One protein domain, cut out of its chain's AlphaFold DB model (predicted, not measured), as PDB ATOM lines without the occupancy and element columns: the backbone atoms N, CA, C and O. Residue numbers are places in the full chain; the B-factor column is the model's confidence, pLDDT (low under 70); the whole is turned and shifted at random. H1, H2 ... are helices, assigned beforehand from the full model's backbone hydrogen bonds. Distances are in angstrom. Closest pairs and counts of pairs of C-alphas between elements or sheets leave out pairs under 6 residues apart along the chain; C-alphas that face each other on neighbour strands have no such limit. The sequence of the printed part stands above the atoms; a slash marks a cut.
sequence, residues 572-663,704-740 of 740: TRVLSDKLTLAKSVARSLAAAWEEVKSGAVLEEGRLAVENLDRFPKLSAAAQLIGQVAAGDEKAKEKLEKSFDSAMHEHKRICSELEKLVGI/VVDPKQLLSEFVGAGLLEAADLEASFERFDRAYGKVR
ATOM      1  N   THR A 572     216.004 262.950 181.775       74.19
ATOM      2  CA  THR A 572     214.737 262.220 181.597       74.19
ATOM      3  C   THR A 572     214.077 262.542 180.249       74.19
ATOM      4  O   THR A 572     213.595 261.625 179.589       74.19
ATOM      5  N   ARG A 573     214.119 263.802 179.783       75.81
ATOM      6  CA  ARG A 573     213.618 264.196 178.448       75.81
ATOM      7  C   ARG A 573     214.353 263.483 177.312       75.81
ATOM      8  O   ARG A 573     213.719 262.923 176.425       75.81
ATOM      9  N   VAL A 574     215.683 263.410 177.396       75.94
ATOM     10  CA  VAL A 574     216.505 262.681 176.412       75.94
ATOM     11  C   VAL A 574     216.086 261.209 176.301       75.94
ATOM     12  O   VAL A 574     216.128 260.634 175.215       75.94
ATOM     13  N   LEU A 575     215.670 260.584 177.407       73.62
ATOM     14  CA  LEU A 575     215.176 259.205 177.406       73.62
ATOM     15  C   LEU A 575     213.750 259.087 176.845       73.62
ATOM     16  O   LEU A 575     213.482 258.148 176.097       73.62
ATOM     17  N   SER A 576     212.848 260.030 177.142       74.19
ATOM     18  CA  SER A 576     211.483 260.007 176.592       74.19
ATOM     19  C   SER A 576     211.442 260.243 175.082       74.19
ATOM     20  O   SER A 576     210.683 259.573 174.386       74.19
ATOM     21  N   ASP A 577     212.282 261.135 174.553       78.19
ATOM     22  CA  ASP A 577     212.336 261.408 173.110       78.19
ATOM     23  C   ASP A 577     212.822 260.173 172.334       78.19
ATOM     24  O   ASP A 577     212.296 259.842 171.269       78.19
ATOM     25  N   LYS A 578     213.770 259.423 172.915       79.81
ATOM     26  CA  LYS A 578     214.216 258.130 172.377       79.81
ATOM     27  C   LYS A 578     213.102 257.080 172.364       79.81
ATOM     28  O   LYS A 578     213.026 256.322 171.401       79.81
ATOM     29  N   LEU A 579     212.236 257.040 173.381       82.19
ATOM     30  CA  LEU A 579     211.090 256.123 173.423       82.19
ATOM     31  C   LEU A 579     210.087 256.400 172.309       82.19
ATOM     32  O   LEU A 579     209.684 255.471 171.613       82.19
ATOM     33  N   THR A 580     209.700 257.659 172.123       82.50
ATOM     34  CA  THR A 580     208.759 258.040 171.061       82.50
ATOM     35  C   THR A 580     209.287 257.620 169.691       82.50
ATOM     36  O   THR A 580     208.551 257.043 168.887       82.50
ATOM     37  N   LEU A 581     210.585 257.836 169.454       84.25
ATOM     38  CA  LEU A 581     211.249 257.418 168.224       84.25
ATOM     39  C   LEU A 581     211.232 255.889 168.055       84.25
ATOM     40  O   LEU A 581     210.855 255.408 166.990       84.25
ATOM     41  N   ALA A 582     211.550 255.126 169.108       82.69
ATOM     42  CA  ALA A 582     211.525 253.661 169.083       82.69
ATOM     43  C   ALA A 582     210.137 253.106 168.719       82.69
ATOM     44  O   ALA A 582     210.019 252.246 167.846       82.69
ATOM     45  N   LYS A 583     209.070 253.643 169.331       84.88
ATOM     46  CA  LYS A 583     207.685 253.234 169.035       84.88
ATOM     47  C   LYS A 583     207.288 253.534 167.594       84.88
ATOM     48  O   LYS A 583     206.667 252.698 166.942       84.88
ATOM     49  N   SER A 584     207.654 254.714 167.089       85.88
ATOM     50  CA  SER A 584     207.395 255.102 165.697       85.88
ATOM     51  C   SER A 584     208.064 254.147 164.707       85.88
ATOM     52  O   SER A 584     207.453 253.756 163.712       85.88
ATOM     53  N   VAL A 585     209.310 253.755 164.985       85.62
ATOM     54  CA  VAL A 585     210.052 252.811 164.142       85.62
ATOM     55  C   VAL A 585     209.401 251.427 164.175       85.62
ATOM     56  O   VAL A 585     209.155 250.839 163.124       85.62
ATOM     57  N   ALA A 586     209.049 250.933 165.362       85.06
ATOM     58  CA  ALA A 586     208.416 249.629 165.528       85.06
ATOM     59  C   ALA A 586     207.043 249.532 164.835       85.06
ATOM     60  O   ALA A 586     206.797 248.553 164.136       85.06
ATOM     61  N   ARG A 587     206.170 250.550 164.942       87.06
ATOM     62  CA  ARG A 587     204.863 250.553 164.243       87.06
ATOM     63  C   ARG A 587     205.016 250.449 162.728       87.06
ATOM     64  O   ARG A 587     204.305 249.675 162.093       87.06
ATOM     65  N   SER A 588     205.956 251.206 162.160       86.00
ATOM     66  CA  SER A 588     206.232 251.171 160.720       86.00
ATOM     67  C   SER A 588     206.657 249.777 160.253       86.00
ATOM     68  O   SER A 588     206.201 249.324 159.205       86.00
ATOM     69  N   LEU A 589     207.482 249.081 161.042       86.12
ATOM     70  CA  LEU A 589     207.931 247.723 160.728       86.12
ATOM     71  C   LEU A 589     206.834 246.668 160.919       86.12
ATOM     72  O   LEU A 589     206.722 245.763 160.098       86.12
ATOM     73  N   ALA A 590     206.008 246.787 161.959       85.31
ATOM     74  CA  ALA A 590     204.900 245.862 162.187       85.31
ATOM     75  C   ALA A 590     203.834 245.960 161.082       85.31
ATOM     76  O   ALA A 590     203.326 244.939 160.628       85.31
ATOM     77  N   ALA A 591     203.545 247.168 160.584       83.19
ATOM     78  CA  ALA A 591     202.661 247.355 159.432       83.19
ATOM     79  C   ALA A 591     203.231 246.706 158.158       83.19
ATOM     80  O   ALA A 591     202.509 246.015 157.444       83.19
ATOM     81  N   ALA A 592     204.536 246.869 157.912       84.06
ATOM     82  CA  ALA A 592     205.207 246.215 156.790       84.06
ATOM     83  C   ALA A 592     205.142 244.678 156.890       84.06
ATOM     84  O   ALA A 592     205.038 244.001 155.871       84.06
ATOM     85  N   TRP A 593     205.168 244.115 158.102       84.69
ATOM     86  CA  TRP A 593     204.996 242.675 158.306       84.69
ATOM     87  C   TRP A 593     203.584 242.181 157.955       84.69
ATOM     88  O   TRP A 593     203.454 241.158 157.287       84.69
ATOM     89  N   GLU A 594     202.531 242.906 158.340       83.19
ATOM     90  CA  GLU A 594     201.146 242.534 158.001       83.19
ATOM     91  C   GLU A 594     200.880 242.564 156.488       83.19
ATOM     92  O   GLU A 594     200.193 241.690 155.950       83.19
ATOM     93  N   GLU A 595     201.481 243.520 155.773       83.00
ATOM     94  CA  GLU A 595     201.457 243.557 154.305       83.00
ATOM     95  C   GLU A 595     202.023 242.239 153.729       83.00
ATOM     96  O   GLU A 595     201.341 241.558 152.962       83.00
ATOM     97  N   VAL A 596     203.200 241.796 154.192       83.50
ATOM     98  CA  VAL A 596     203.803 240.510 153.778       83.50
ATOM     99  C   VAL A 596     202.932 239.312 154.160       83.50
ATOM    100  O   VAL A 596     202.742 238.400 153.355       83.50
ATOM    101  N   LYS A 597     202.374 239.303 155.375       81.44
ATOM    102  CA  LYS A 597     201.553 238.202 155.906       81.44
ATOM    103  C   LYS A 597     200.247 238.021 155.130       81.44
ATOM    104  O   LYS A 597     199.815 236.890 154.919       81.44
ATOM    105  N   SER A 598     199.651 239.115 154.656       78.56
ATOM    106  CA  SER A 598     198.453 239.100 153.803       78.56
ATOM    107  C   SER A 598     198.729 238.697 152.345       78.56
ATOM    108  O   SER A 598     197.792 238.564 151.555       78.56
ATOM    109  N   GLY A 599     199.997 238.459 151.988       71.50
ATOM    110  CA  GLY A 599     200.426 238.115 150.635       71.50
ATOM    111  C   GLY A 599     200.553 239.322 149.700       71.50
ATOM    112  O   GLY A 599     200.663 239.131 148.488       71.50
ATOM    113  N   ALA A 600     200.530 240.551 150.233       73.12
ATOM    114  CA  ALA A 600     200.801 241.751 149.453       73.12
ATOM    115  C   ALA A 600     202.299 241.855 149.126       73.12
ATOM    116  O   ALA A 600     203.165 241.505 149.929       73.12
ATOM    117  N   VAL A 601     202.614 242.350 147.929       71.69
ATOM    118  CA  VAL A 601     204.001 242.610 147.525       71.69
ATOM    119  C   VAL A 601     204.466 243.893 148.207       71.69
ATOM    120  O   VAL A 601     203.870 244.947 147.995       71.69
ATOM    121  N   LEU A 602     205.523 243.807 149.018       74.69
ATOM    122  CA  LEU A 602     206.131 244.975 149.662       74.69
ATOM    123  C   LEU A 602     206.701 245.936 148.609       74.69
ATOM    124  O   LEU A 602     207.527 245.532 147.788       74.69
ATOM    125  N   GLU A 603     206.308 247.211 148.670       72.12
ATOM    126  CA  GLU A 603     206.904 248.249 147.827       72.12
ATOM    127  C   GLU A 603     208.389 248.466 148.156       72.12
ATOM    128  O   GLU A 603     208.828 248.419 149.314       72.12
ATOM    129  N   GLU A 604     209.178 248.726 147.115       68.25
ATOM    130  CA  GLU A 604     210.616 248.939 147.222       68.25
ATOM    131  C   GLU A 604     210.904 250.170 148.106       68.25
ATOM    132  O   GLU A 604     210.483 251.286 147.810       68.25
ATOM    133  N   GLY A 605     211.590 249.963 149.238       74.19
ATOM    134  CA  GLY A 605     211.900 251.017 150.216       74.19
ATOM    135  C   GLY A 605     210.995 251.071 151.453       74.19
ATOM    136  O   GLY A 605     211.309 251.802 152.391       74.19
ATOM    137  N   ARG A 606     209.937 250.251 151.545       78.81
ATOM    138  CA  ARG A 606     209.008 250.238 152.695       78.81
ATOM    139  C   ARG A 606     209.672 249.964 154.056       78.81
ATOM    140  O   ARG A 606     209.190 250.436 155.084       78.81
ATOM    141  N   LEU A 607     210.789 249.237 154.063       77.12
ATOM    142  CA  LEU A 607     211.561 248.881 155.264       77.12
ATOM    143  C   LEU A 607     212.691 249.881 155.601       77.12
ATOM    144  O   LEU A 607     213.370 249.711 156.615       77.12
ATOM    145  N   ALA A 608     212.897 250.932 154.797       78.88
ATOM    146  CA  ALA A 608     213.907 251.970 155.032       78.88
ATOM    147  C   ALA A 608     213.406 253.038 156.025       78.88
ATOM    148  O   ALA A 608     213.228 254.206 155.686       78.88
ATOM    149  N   VAL A 609     213.144 252.625 157.267       80.69
ATOM    150  CA  VAL A 609     212.627 253.512 158.319       80.69
ATOM    151  C   VAL A 609     213.745 254.410 158.871       80.69
ATOM    152  O   VAL A 609     214.817 253.926 159.237       80.69
ATOM    153  N   GLU A 610     213.504 255.720 158.970       78.12
ATOM    154  CA  GLU A 610     214.471 256.668 159.540       78.12
ATOM    155  C   GLU A 610     214.840 256.320 160.994       78.12
ATOM    156  O   GLU A 610     213.982 255.988 161.811       78.12
ATOM    157  N   ASN A 611     216.123 256.475 161.344       79.94
ATOM    158  CA  ASN A 611     216.690 256.214 162.677       79.94
ATOM    159  C   ASN A 611     216.633 254.751 163.157       79.94
ATOM    160  O   ASN A 611     216.821 254.483 164.348       79.94
ATOM    161  N   LEU A 612     216.396 253.798 162.253       80.12
ATOM    162  CA  LEU A 612     216.386 252.367 162.563       80.12
ATOM    163  C   LEU A 612     217.735 251.860 163.113       80.12
ATOM    164  O   LEU A 612     217.762 250.986 163.978       80.12
ATOM    165  N   ASP A 613     218.850 252.455 162.677       79.94
ATOM    166  CA  ASP A 613     220.222 252.161 163.118       79.94
ATOM    167  C   ASP A 613     220.433 252.359 164.629       79.94
ATOM    168  O   ASP A 613     221.279 251.707 165.242       79.94
ATOM    169  N   ARG A 614     219.621 253.220 165.253       82.50
ATOM    170  CA  ARG A 614     219.670 253.497 166.695       82.50
ATOM    171  C   ARG A 614     219.033 252.396 167.545       82.50
ATOM    172  O   ARG A 614     219.220 252.404 168.762       82.50
ATOM    173  N   PHE A 615     218.306 251.459 166.929       87.62
ATOM    174  CA  PHE A 615     217.564 250.393 167.606       87.62
ATOM    175  C   PHE A 615     217.953 249.014 167.043       87.62
ATOM    176  O   PHE A 615     217.283 248.488 166.150       87.62
ATOM    177  N   PRO A 616     219.012 248.377 167.581       84.88
ATOM    178  CA  PRO A 616     219.592 247.164 166.996       84.88
ATOM    179  C   PRO A 616     218.607 245.998 166.825       84.88
ATOM    180  O   PRO A 616     218.641 245.316 165.803       84.88
ATOM    181  N   LYS A 617     217.706 245.776 167.796       86.00
ATOM    182  CA  LYS A 617     216.725 244.676 167.732       86.00
ATOM    183  C   LYS A 617     215.653 244.903 166.659       86.00
ATOM    184  O   LYS A 617     215.329 243.974 165.925       86.00
ATOM    185  N   LEU A 618     215.143 246.131 166.523       86.69
ATOM    186  CA  LEU A 618     214.183 246.491 165.471       86.69
ATOM    187  C   LEU A 618     214.831 246.436 164.082       86.69
ATOM    188  O   LEU A 618     214.226 245.933 163.137       86.69
ATOM    189  N   SER A 619     216.092 246.870 163.967       85.50
ATOM    190  CA  SER A 619     216.858 246.757 162.723       85.50
ATOM    191  C   SER A 619     217.031 245.305 162.274       85.50
ATOM    192  O   SER A 619     216.947 245.028 161.078       85.50
ATOM    193  N   ALA A 620     217.254 244.376 163.208       85.06
ATOM    194  CA  ALA A 620     217.349 242.952 162.898       85.06
ATOM    195  C   ALA A 620     216.004 242.370 162.416       85.06
ATOM    196  O   ALA A 620     215.979 241.595 161.462       85.06
ATOM    197  N   ALA A 621     214.882 242.779 163.020       84.06
ATOM    198  CA  ALA A 621     213.548 242.345 162.598       84.06
ATOM    199  C   ALA A 621     213.195 242.831 161.181       84.06
ATOM    200  O   ALA A 621     212.694 242.055 160.371       84.06
ATOM    201  N   ALA A 622     213.533 244.080 160.840       85.62
ATOM    202  CA  ALA A 622     213.333 244.627 159.495       85.62
ATOM    203  C   ALA A 622     214.050 243.803 158.407       85.62
ATOM    204  O   ALA A 622     213.483 243.537 157.349       85.62
ATOM    205  N   GLN A 623     215.284 243.359 158.680       85.12
ATOM    206  CA  GLN A 623     216.047 242.508 157.759       85.12
ATOM    207  C   GLN A 623     215.373 241.150 157.538       85.12
ATOM    208  O   GLN A 623     215.312 240.675 156.404       85.12
ATOM    209  N   LEU A 624     214.849 240.542 158.605       85.88
ATOM    210  CA  LEU A 624     214.127 239.274 158.519       85.88
ATOM    211  C   LEU A 624     212.817 239.421 157.727       85.88
ATOM    212  O   LEU A 624     212.561 238.593 156.861       85.88
ATOM    213  N   ILE A 625     212.039 240.494 157.932       85.38
ATOM    214  CA  ILE A 625     210.814 240.770 157.149       85.38
ATOM    215  C   ILE A 625     211.128 240.848 155.648       85.38
ATOM    216  O   ILE A 625     210.433 240.238 154.835       85.38
ATOM    217  N   GLY A 626     212.208 241.544 155.279       83.94
ATOM    218  CA  GLY A 626     212.650 241.631 153.885       83.94
ATOM    219  C   GLY A 626     213.016 240.270 153.277       83.94
ATOM    220  O   GLY A 626     212.690 240.010 152.121       83.94
ATOM    221  N   GLN A 627     213.641 239.375 154.052       84.94
ATOM    222  CA  GLN A 627     213.962 238.012 153.604       84.94
ATOM    223  C   GLN A 627     212.706 237.151 153.408       84.94
ATOM    224  O   GLN A 627     212.627 236.395 152.440       84.94
ATOM    225  N   VAL A 628     211.702 237.295 154.280       83.38
ATOM    226  CA  VAL A 628     210.427 236.571 154.148       83.38
ATOM    227  C   VAL A 628     209.665 237.004 152.900       83.38
ATOM    228  O   VAL A 628     209.163 236.155 152.171       83.38
ATOM    229  N   ALA A 629     209.630 238.303 152.602       80.81
ATOM    230  CA  ALA A 629     208.982 238.816 151.395       80.81
ATOM    231  C   ALA A 629     209.617 238.290 150.093       80.81
ATOM    232  O   ALA A 629     208.946 238.196 149.069       80.81
ATOM    233  N   ALA A 630     210.893 237.895 150.142       80.69
ATOM    234  CA  ALA A 630     211.597 237.242 149.039       80.69
ATOM    235  C   ALA A 630     211.351 235.716 148.953       80.69
ATOM    236  O   ALA A 630     211.905 235.063 148.068       80.69
ATOM    237  N   GLY A 631     210.527 235.144 149.843       75.69
ATOM    238  CA  GLY A 631     210.118 233.735 149.834       75.69
ATOM    239  C   GLY A 631     210.934 232.793 150.731       75.69
ATOM    240  O   GLY A 631     210.837 231.577 150.564       75.69
ATOM    241  N   ASP A 632     211.747 233.304 151.669       83.31
ATOM    242  CA  ASP A 632     212.520 232.462 152.599       83.31
ATOM    243  C   ASP A 632     211.684 232.014 153.816       83.31
ATOM    244  O   ASP A 632     211.529 232.731 154.808       83.31
ATOM    245  N   GLU A 633     211.194 230.773 153.772       77.19
ATOM    246  CA  GLU A 633     210.441 230.152 154.874       77.19
ATOM    247  C   GLU A 633     211.265 229.979 156.167       77.19
ATOM    248  O   GLU A 633     210.713 230.024 157.267       77.19
ATOM    249  N   LYS A 634     212.603 229.846 156.102       80.94
ATOM    250  CA  LYS A 634     213.431 229.774 157.326       80.94
ATOM    251  C   LYS A 634     213.572 231.132 157.998       80.94
ATOM    252  O   LYS A 634     213.709 231.196 159.223       80.94
ATOM    253  N   ALA A 635     213.584 232.212 157.218       80.56
ATOM    254  CA  ALA A 635     213.558 233.564 157.764       80.56
ATOM    255  C   ALA A 635     212.232 233.829 158.488       80.56
ATOM    256  O   ALA A 635     212.241 234.445 159.553       80.56
ATOM    257  N   LYS A 636     211.126 233.273 157.975       81.50
ATOM    258  CA  LYS A 636     209.804 233.362 158.601       81.50
ATOM    259  C   LYS A 636     209.782 232.674 159.961       81.50
ATOM    260  O   LYS A 636     209.444 233.316 160.949       81.50
ATOM    261  N   GLU A 637     210.284 231.442 160.049       83.38
ATOM    262  CA  GLU A 637     210.374 230.713 161.324       83.38
ATOM    263  C   GLU A 637     211.260 231.444 162.359       83.38
ATOM    264  O   GLU A 637     210.987 231.439 163.562       83.38
ATOM    265  N   LYS A 638     212.344 232.100 161.916       83.75
ATOM    266  CA  LYS A 638     213.204 232.909 162.800       83.75
ATOM    267  C   LYS A 638     212.528 234.195 163.257       83.75
ATOM    268  O   LYS A 638     212.714 234.583 164.409       83.75
ATOM    269  N   LEU A 639     211.794 234.858 162.368       85.62
ATOM    270  CA  LEU A 639     211.056 236.068 162.693       85.62
ATOM    271  C   LEU A 639     209.936 235.757 163.694       85.62
ATOM    272  O   LEU A 639     209.850 236.445 164.704       85.62
ATOM    273  N   GLU A 640     209.189 234.668 163.497       83.62
ATOM    274  CA  GLU A 640     208.172 234.174 164.440       83.62
ATOM    275  C   GLU A 640     208.776 233.884 165.826       83.62
ATOM    276  O   GLU A 640     208.306 234.413 166.829       83.62
ATOM    277  N   LYS A 641     209.921 233.186 165.898       85.06
ATOM    278  CA  LYS A 641     210.643 232.996 167.176       85.06
ATOM    279  C   LYS A 641     211.121 234.311 167.799       85.06
ATOM    280  O   LYS A 641     211.194 234.432 169.024       85.06
ATOM    281  N   SER A 642     211.496 235.290 166.976       85.56
ATOM    282  CA  SER A 642     211.889 236.613 167.466       85.56
ATOM    283  C   SER A 642     210.693 237.390 168.015       85.56
ATOM    284  O   SER A 642     210.853 238.057 169.038       85.56
ATOM    285  N   PHE A 643     209.505 237.229 167.415       86.44
ATOM    286  CA  PHE A 643     208.252 237.755 167.943       86.44
ATOM    287  C   PHE A 643     207.934 237.127 169.295       86.44
ATOM    288  O   PHE A 643     207.710 237.870 170.243       86.44
ATOM    289  N   ASP A 644     208.036 235.804 169.446       83.31
ATOM    290  CA  ASP A 644     207.810 235.130 170.735       83.31
ATOM    291  C   ASP A 644     208.752 235.644 171.838       83.31
ATOM    292  O   ASP A 644     208.328 235.964 172.954       83.31
ATOM    293  N   SER A 645     210.046 235.777 171.522       85.75
ATOM    294  CA  SER A 645     211.039 236.306 172.465       85.75
ATOM    295  C   SER A 645     210.768 237.769 172.818       85.75
ATOM    296  O   SER A 645     210.852 238.144 173.990       85.75
ATOM    297  N   ALA A 646     210.441 238.602 171.828       85.81
ATOM    298  CA  ALA A 646     210.073 239.992 172.058       85.81
ATOM    299  C   ALA A 646     208.788 240.081 172.892       85.81
ATOM    300  O   ALA A 646     208.684 240.934 173.769       85.81
ATOM    301  N   MET A 647     207.834 239.173 172.691       84.50
ATOM    302  CA  MET A 647     206.546 239.175 173.382       84.50
ATOM    303  C   MET A 647     206.733 238.843 174.862       84.50
ATOM    304  O   MET A 647     206.165 239.517 175.724       84.50
ATOM    305  N   HIS A 648     207.634 237.909 175.181       85.75
ATOM    306  CA  HIS A 648     208.088 237.686 176.554       85.75
ATOM    307  C   HIS A 648     208.814 238.899 177.159       85.75
ATOM    308  O   HIS A 648     208.539 239.244 178.310       85.75
ATOM    309  N   GLU A 649     209.706 239.568 176.418       85.88
ATOM    310  CA  GLU A 649     210.399 240.775 176.901       85.88
ATOM    311  C   GLU A 649     209.414 241.911 177.209       85.88
ATOM    312  O   GLU A 649     209.445 242.472 178.306       85.88
ATOM    313  N   HIS A 650     208.503 242.206 176.281       87.25
ATOM    314  CA  HIS A 650     207.466 243.220 176.434       87.25
ATOM    315  C   HIS A 650     206.515 242.894 177.592       87.25
ATOM    316  O   HIS A 650     206.281 243.754 178.440       87.25
ATOM    317  N   LYS A 651     206.026 241.647 177.702       86.19
ATOM    318  CA  LYS A 651     205.184 241.218 178.831       86.19
ATOM    319  C   LYS A 651     205.906 241.348 180.167       86.19
ATOM    320  O   LYS A 651     205.310 241.845 181.118       86.19
ATOM    321  N   ARG A 652     207.184 240.953 180.243       91.00
ATOM    322  CA  ARG A 652     207.996 241.104 181.460       91.00
ATOM    323  C   ARG A 652     208.107 242.575 181.853       91.00
ATOM    324  O   ARG A 652     207.842 242.908 183.000       91.00
ATOM    325  N   ILE A 653     208.482 243.448 180.916       85.94
ATOM    326  CA  ILE A 653     208.687 244.873 181.205       85.94
ATOM    327  C   ILE A 653     207.371 245.544 181.616       85.94
ATOM    328  O   ILE A 653     207.343 246.252 182.622       85.94
ATOM    329  N   CYS A 654     206.276 245.291 180.893       83.69
ATOM    330  CA  CYS A 654     204.961 245.830 181.240       83.69
ATOM    331  C   CYS A 654     204.464 245.294 182.588       83.69
ATOM    332  O   CYS A 654     203.994 246.085 183.392       83.69
ATOM    333  N   SER A 655     204.632 244.001 182.882       83.94
ATOM    334  CA  SER A 655     204.229 243.415 184.168       83.94
ATOM    335  C   SER A 655     205.029 243.982 185.343       83.94
ATOM    336  O   SER A 655     204.448 244.316 186.370       83.94
ATOM    337  N   GLU A 656     206.348 244.150 185.205       83.56
ATOM    338  CA  GLU A 656     207.165 244.772 186.255       83.56
ATOM    339  C   GLU A 656     206.779 246.244 186.476       83.56
ATOM    340  O   GLU A 656     206.687 246.689 187.618       83.56
ATOM    341  N   LEU A 657     206.453 246.990 185.415       81.88
ATOM    342  CA  LEU A 657     205.920 248.351 185.548       81.88
ATOM    343  C   LEU A 657     204.526 248.387 186.181       81.88
ATOM    344  O   LEU A 657     204.254 249.240 187.021       81.88
ATOM    345  N   GLU A 658     203.642 247.469 185.809       82.81
ATOM    346  CA  GLU A 658     202.303 247.349 186.383       82.81
ATOM    347  C   GLU A 658     202.369 246.994 187.876       82.81
ATOM    348  O   GLU A 658     201.656 247.614 188.667       82.81
ATOM    349  N   LYS A 659     203.286 246.104 188.292       83.44
ATOM    350  CA  LYS A 659     203.560 245.794 189.708       83.44
ATOM    351  C   LYS A 659     204.025 247.019 190.488       83.44
ATOM    352  O   LYS A 659     203.551 247.241 191.598       83.44
ATOM    353  N   LEU A 660     204.912 247.832 189.907       80.12
ATOM    354  CA  LEU A 660     205.392 249.068 190.539       80.12
ATOM    355  C   LEU A 660     204.262 250.087 190.773       80.12
ATOM    356  O   LEU A 660     204.355 250.902 191.687       80.12
ATOM    357  N   VAL A 661     203.198 250.034 189.970       77.31
ATOM    358  CA  VAL A 661     202.064 250.974 190.011       77.31
ATOM    359  C   VAL A 661     200.815 250.372 190.672       77.31
ATOM    360  O   VAL A 661     199.847 251.087 190.932       77.31
ATOM    361  N   GLY A 662     200.815 249.070 190.959       72.81
ATOM    362  CA  GLY A 662     199.667 248.357 191.521       72.81
ATOM    363  C   GLY A 662     198.510 248.168 190.533       72.81
ATOM    364  O   GLY A 662     197.349 248.247 190.927       72.81
ATOM    365  N   ILE A 663     198.800 247.972 189.242       69.69
ATOM    366  CA  ILE A 663     197.800 247.550 188.248       69.69
ATOM    367  C   ILE A 663     197.786 246.012 188.240       69.69
ATOM    368  O   ILE A 663     198.745 245.399 187.783       69.69
ATOM    369  N   VAL A 704     214.479 246.311 193.753       54.72
ATOM    370  CA  VAL A 704     213.764 247.547 193.385       54.72
ATOM    371  C   VAL A 704     214.183 247.903 191.965       54.72
ATOM    372  O   VAL A 704     215.305 248.357 191.735       54.72
ATOM    373  N   VAL A 705     213.321 247.605 190.999       65.56
ATOM    374  CA  VAL A 705     213.616 247.863 189.597       65.56
ATOM    375  C   VAL A 705     213.358 249.342 189.335       65.56
ATOM    376  O   VAL A 705     212.242 249.819 189.525       65.56
ATOM    377  N   ASP A 706     214.398 250.080 188.938       75.00
ATOM    378  CA  ASP A 706     214.266 251.501 188.614       75.00
ATOM    379  C   ASP A 706     213.356 251.651 187.378       75.00
ATOM    380  O   ASP A 706     213.673 251.109 186.311       75.00
ATOM    381  N   PRO A 707     212.249 252.409 187.467       75.50
ATOM    382  CA  PRO A 707     211.403 252.698 186.318       75.50
ATOM    383  C   PRO A 707     212.166 253.258 185.116       75.50
ATOM    384  O   PRO A 707     211.830 252.965 183.972       75.50
ATOM    385  N   LYS A 708     213.216 254.057 185.341       75.62
ATOM    386  CA  LYS A 708     214.051 254.599 184.258       75.62
ATOM    387  C   LYS A 708     214.868 253.513 183.567       75.62
ATOM    388  O   LYS A 708     215.102 253.604 182.361       75.62
ATOM    389  N   GLN A 709     215.271 252.482 184.306       80.38
ATOM    390  CA  GLN A 709     215.929 251.314 183.737       80.38
ATOM    391  C   GLN A 709     214.942 250.504 182.884       80.38
ATOM    392  O   GLN A 709     215.265 250.188 181.742       80.38
ATOM    393  N   LEU A 710     213.721 250.263 183.375       81.94
ATOM    394  CA  LEU A 710     212.657 249.594 182.607       81.94
ATOM    395  C   LEU A 710     212.278 250.366 181.340       81.94
ATOM    396  O   LEU A 710     212.085 249.756 180.291       81.94
ATOM    397  N   LEU A 711     212.246 251.703 181.405       83.38
ATOM    398  CA  LEU A 711     212.094 252.552 180.226       83.38
ATOM    399  C   LEU A 711     213.208 252.295 179.214       83.38
ATOM    400  O   LEU A 711     212.925 252.038 178.051       83.38
ATOM    401  N   SER A 712     214.470 252.345 179.643       82.31
ATOM    402  CA  SER A 712     215.599 252.100 178.744       82.31
ATOM    403  C   SER A 712     215.568 250.695 178.134       82.31
ATOM    404  O   SER A 712     215.927 250.539 176.970       82.31
ATOM    405  N   GLU A 713     215.155 249.681 178.898       84.19
ATOM    406  CA  GLU A 713     214.997 248.308 178.408       84.19
ATOM    407  C   GLU A 713     213.861 248.207 177.374       84.19
ATOM    408  O   GLU A 713     214.047 247.572 176.338       84.19
ATOM    409  N   PHE A 714     212.732 248.895 177.590       84.75
ATOM    410  CA  PHE A 714     211.603 248.922 176.650       84.75
ATOM    411  C   PHE A 714     211.931 249.641 175.341       84.75
ATOM    412  O   PHE A 714     211.553 249.184 174.267       84.75
ATOM    413  N   VAL A 715     212.685 250.745 175.413       84.50
ATOM    414  CA  VAL A 715     213.210 251.453 174.231       84.50
ATOM    415  C   VAL A 715     214.058 250.521 173.356       84.50
ATOM    416  O   VAL A 715     214.110 250.693 172.141       84.50
ATOM    417  N   GLY A 716     214.723 249.536 173.965       83.12
ATOM    418  CA  GLY A 716     215.556 248.546 173.282       83.12
ATOM    419  C   GLY A 716     214.865 247.218 172.956       83.12
ATOM    420  O   GLY A 716     215.571 246.275 172.587       83.12
ATOM    421  N   ALA A 717     213.545 247.104 173.123       85.75
ATOM    422  CA  ALA A 717     212.811 245.857 172.914       85.75
ATOM    423  C   ALA A 717     212.657 245.488 171.419       85.75
ATOM    424  O   ALA A 717     212.873 246.309 170.524       85.75
ATOM    425  N   GLY A 718     212.371 244.209 171.153       83.19
ATOM    426  CA  GLY A 718     212.198 243.665 169.799       83.19
ATOM    427  C   GLY A 718     210.849 244.015 169.158       83.19
ATOM    428  O   GLY A 718     209.976 244.589 169.796       83.19
ATOM    429  N   LEU A 719     210.677 243.671 167.880       87.00
ATOM    430  CA  LEU A 719     209.412 243.888 167.169       87.00
ATOM    431  C   LEU A 719     208.355 242.866 167.632       87.00
ATOM    432  O   LEU A 719     208.725 241.756 167.996       87.00
ATOM    433  N   LEU A 720     207.069 243.228 167.586       87.50
ATOM    434  CA  LEU A 720     205.905 242.349 167.794       87.50
ATOM    435  C   LEU A 720     204.981 242.403 166.569       87.50
ATOM    436  O   LEU A 720     205.102 243.319 165.752       87.50
ATOM    437  N   GLU A 721     204.042 241.460 166.463       83.81
ATOM    438  CA  GLU A 721     202.937 241.578 165.503       83.81
ATOM    439  C   GLU A 721     202.093 242.825 165.799       83.81
ATOM    440  O   GLU A 721     202.031 243.282 166.939       83.81
ATOM    441  N   ALA A 722     201.440 243.396 164.782       84.12
ATOM    442  CA  ALA A 722     200.857 244.735 164.882       84.12
ATOM    443  C   ALA A 722     199.841 244.884 166.032       84.12
ATOM    444  O   ALA A 722     199.877 245.882 166.753       84.12
ATOM    445  N   ALA A 723     198.976 243.886 166.239       82.88
ATOM    446  CA  ALA A 723     197.984 243.902 167.314       82.88
ATOM    447  C   ALA A 723     198.628 243.804 168.712       82.88
ATOM    448  O   ALA A 723     198.307 244.594 169.602       82.88
ATOM    449  N   ASP A 724     199.579 242.882 168.891       85.31
ATOM    450  CA  ASP A 724     200.284 242.681 170.163       85.31
ATOM    451  C   ASP A 724     201.232 243.841 170.493       85.31
ATOM    452  O   ASP A 724     201.414 244.192 171.662       85.31
ATOM    453  N   LEU A 725     201.823 244.465 169.469       87.50
ATOM    454  CA  LEU A 725     202.682 245.635 169.610       87.50
ATOM    455  C   LEU A 725     201.904 246.820 170.177       87.50
ATOM    456  O   LEU A 725     202.365 247.453 171.127       87.50
ATOM    457  N   GLU A 726     200.724 247.104 169.624       86.38
ATOM    458  CA  GLU A 726     199.917 248.235 170.076       86.38
ATOM    459  C   GLU A 726     199.359 247.983 171.481       86.38
ATOM    460  O   GLU A 726     199.481 248.848 172.347       86.38
ATOM    461  N   ALA A 727     198.889 246.763 171.767       85.19
ATOM    462  CA  ALA A 727     198.469 246.375 173.115       85.19
ATOM    463  C   ALA A 727     199.612 246.506 174.141       85.19
ATOM    464  O   ALA A 727     199.414 246.965 175.269       85.19
ATOM    465  N   SER A 728     200.834 246.139 173.751       87.06
ATOM    466  CA  SER A 728     202.033 246.300 174.576       87.06
ATOM    467  C   SER A 728     202.398 247.771 174.792       87.06
ATOM    468  O   SER A 728     202.735 248.164 175.912       87.06
ATOM    469  N   PHE A 729     202.290 248.611 173.759       90.06
ATOM    470  CA  PHE A 729     202.516 250.052 173.872       90.06
ATOM    471  C   PHE A 729     201.494 250.739 174.764       90.06
ATOM    472  O   PHE A 729     201.905 251.570 175.575       90.06
ATOM    473  N   GLU A 730     200.218 250.375 174.669       85.38
ATOM    474  CA  GLU A 730     199.163 250.885 175.545       85.38
ATOM    475  C   GLU A 730     199.363 250.437 176.994       85.38
ATOM    476  O   GLU A 730     199.285 251.267 177.904       85.38
ATOM    477  N   ARG A 731     199.681 249.155 177.232       87.94
ATOM    478  CA  ARG A 731     200.013 248.657 178.581       87.94
ATOM    479  C   ARG A 731     201.206 249.399 179.164       87.94
ATOM    480  O   ARG A 731     201.135 249.875 180.298       87.94
ATOM    481  N   PHE A 732     202.267 249.557 178.378       87.38
ATOM    482  CA  PHE A 732     203.448 250.294 178.801       87.38
ATOM    483  C   PHE A 732     203.128 251.761 179.090       87.38
ATOM    484  O   PHE A 732     203.499 252.245 180.149       87.38
ATOM    485  N   ASP A 733     202.419 252.474 178.210       85.12
ATOM    486  CA  ASP A 733     202.095 253.892 178.424       85.12
ATOM    487  C   ASP A 733     201.153 254.095 179.610       85.12
ATOM    488  O   ASP A 733     201.315 255.050 180.369       85.12
ATOM    489  N   ARG A 734     200.212 253.174 179.827       83.69
ATOM    490  CA  ARG A 734     199.309 253.201 180.981       83.69
ATOM    491  C   ARG A 734     200.051 252.982 182.296       83.69
ATOM    492  O   ARG A 734     199.747 253.660 183.278       83.69
ATOM    493  N   ALA A 735     200.979 252.030 182.332       82.25
ATOM    494  CA  ALA A 735     201.770 251.745 183.521       82.25
ATOM    495  C   ALA A 735     202.835 252.830 183.731       82.25
ATOM    496  O   ALA A 735     202.823 253.527 184.740       82.25
ATOM    497  N   TYR A 736     203.695 253.061 182.742       83.25
ATOM    498  CA  TYR A 736     204.783 254.033 182.807       83.25
ATOM    499  C   TYR A 736     204.294 255.476 182.976       83.25
ATOM    500  O   TYR A 736     204.908 256.247 183.708       83.25
ATOM    501  N   GLY A 737     203.160 255.840 182.371       77.12
ATOM    502  CA  GLY A 737     202.536 257.153 182.536       77.12
ATOM    503  C   GLY A 737     201.992 257.422 183.941       77.12
ATOM    504  O   GLY A 737     201.774 258.577 184.276       77.12
ATOM    505  N   LYS A 738     201.789 256.385 184.764       77.38
ATOM    506  CA  LYS A 738     201.491 256.529 186.198       77.38
ATOM    507  C   LYS A 738     202.747 256.521 187.072       77.38
ATOM    508  O   LYS A 738     202.674 256.943 188.222       77.38
ATOM    509  N   VAL A 739     203.867 255.998 186.562       73.12
ATOM    510  CA  VAL A 739     205.169 256.054 187.246       73.12
ATOM    511  C   VAL A 739     205.839 257.419 187.070       73.12
ATOM    512  O   VAL A 739     206.533 257.888 187.973       73.12
ATOM    513  N   ARG A 740     205.671 258.023 185.891       62.28
ATOM    514  CA  ARG A 740     206.099 259.383 185.561       62.28
ATOM    515  C   ARG A 740     205.194 260.416 186.221       62.28
ATOM    516  O   ARG A 740     205.751 261.464 186.625       62.28
TER     517      ARG A 740
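This is residues 572 to 663 and 704 to 740 of the 740 residues of an uncharacterized protein of Victivallales bacterium CCUG 44730 (UniProt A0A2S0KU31). What does the model look like as a whole? It is an elongated bundle of helices lying roughly along one common axis: H1 and H3 are the long rods on opposite sides, H5 fills one gap between them, and H2 and H4 fill the other gap one after the other. A loop without a named element, residues 598 to 615, rounds one end of the bundle and leads from H1 back to H2. What are its make-up and size? The printed part has 129 residues with five named helices, H1 to H5 in that order along the chain, and no named strand; its class is all helix. It is compact, with a radius of gyration of the C-alphas of 15.1 A, and spans 45 by 25 by 19 A.

Where does the first helix run? H1 is residues 572 to 597, from C-alpha 572 at (214.737, 262.220, 181.597) to C-alpha 597 at (201.553, 238.202, 155.906), a length of 37.6 A. Which helices come next, before the cut? H2 is residues 616 to 629, 20.6 A from first to last C-alpha. H3 is residues 633 to 661, the longest helix by residues with 29, and it measures 41.7 A from C-alpha 633 at (210.441, 230.152, 154.874) to its last. What follows the cut? H4 is residues 707 to 715, 12.3 A long. H5 is residues 722 to 739, 25.4 A long, and ends with C-alpha 739 at (205.169, 256.054, 187.246).

Which helices make the bundle, and what does H1 touch? H1, H2, H3 and H5 form a bundle, helices side by side, and the helix packing is mostly aligned, with the pairs that touch at shallow tilts. H1 touches H2 with residues 585 to 596 alone, the same way at 11 degrees, the closest C-alphas being those of Val 596 and Ala 629, 5.9 A apart. With residues 583 to 594 alone it touches H5, opposite ways at 16 degrees, closest at the C-alphas of Ala 590 and Ala 722, 5.0 A. How does H3 stand to its neighbours? H2 and H3 are a helical hairpin, opposite ways at a shallow tilt of 34.9 degrees, only just short of steep, with the C-alphas of Val 628 and Lys 636 closest at 5.5 A. H3 touches H5 the same way at 21 degrees, closest at the C-alphas of Glu 658 and Ala 735, 5.3 A, while H1 and H3 are apart. Where is H4? It touches H1, closest at the C-alphas of Leu 579 and Val 715, 5.2 A, and H3, closest at those of Ile 653 and Leu 710, 6.3 A. H4 and H5, also a helical hairpin, only just touch, with 3 pairs of C-alphas within 8 A, closest at Pro 707 and Val 739, 7.1 A; H2 is apart from both H4 and H5. Are the backbones those of helices throughout? In H2, H3 and H4 every O i to N i+4 pair is within hydrogen-bond range; in H1 21 of 22 are, and in H5 13 of 14.

How far does it reach? The two C-alphas farthest apart, those of Val 601 and Val 704, are 47.1 A apart. What joins the helices? The link from H1 to H2 is long, that from H2 to H3 tight, and that from H4 to H5 short; the link from H3 to H4 runs across the cut, where residues 664 to 703 are not printed and C-alphas 663 and 704 are 16.8 A apart. Where is confidence low? The mean pLDDT of the printed part is 81.7, and residues 604, 663, 704 to 705 and 740, the chain's last residue, are under 70.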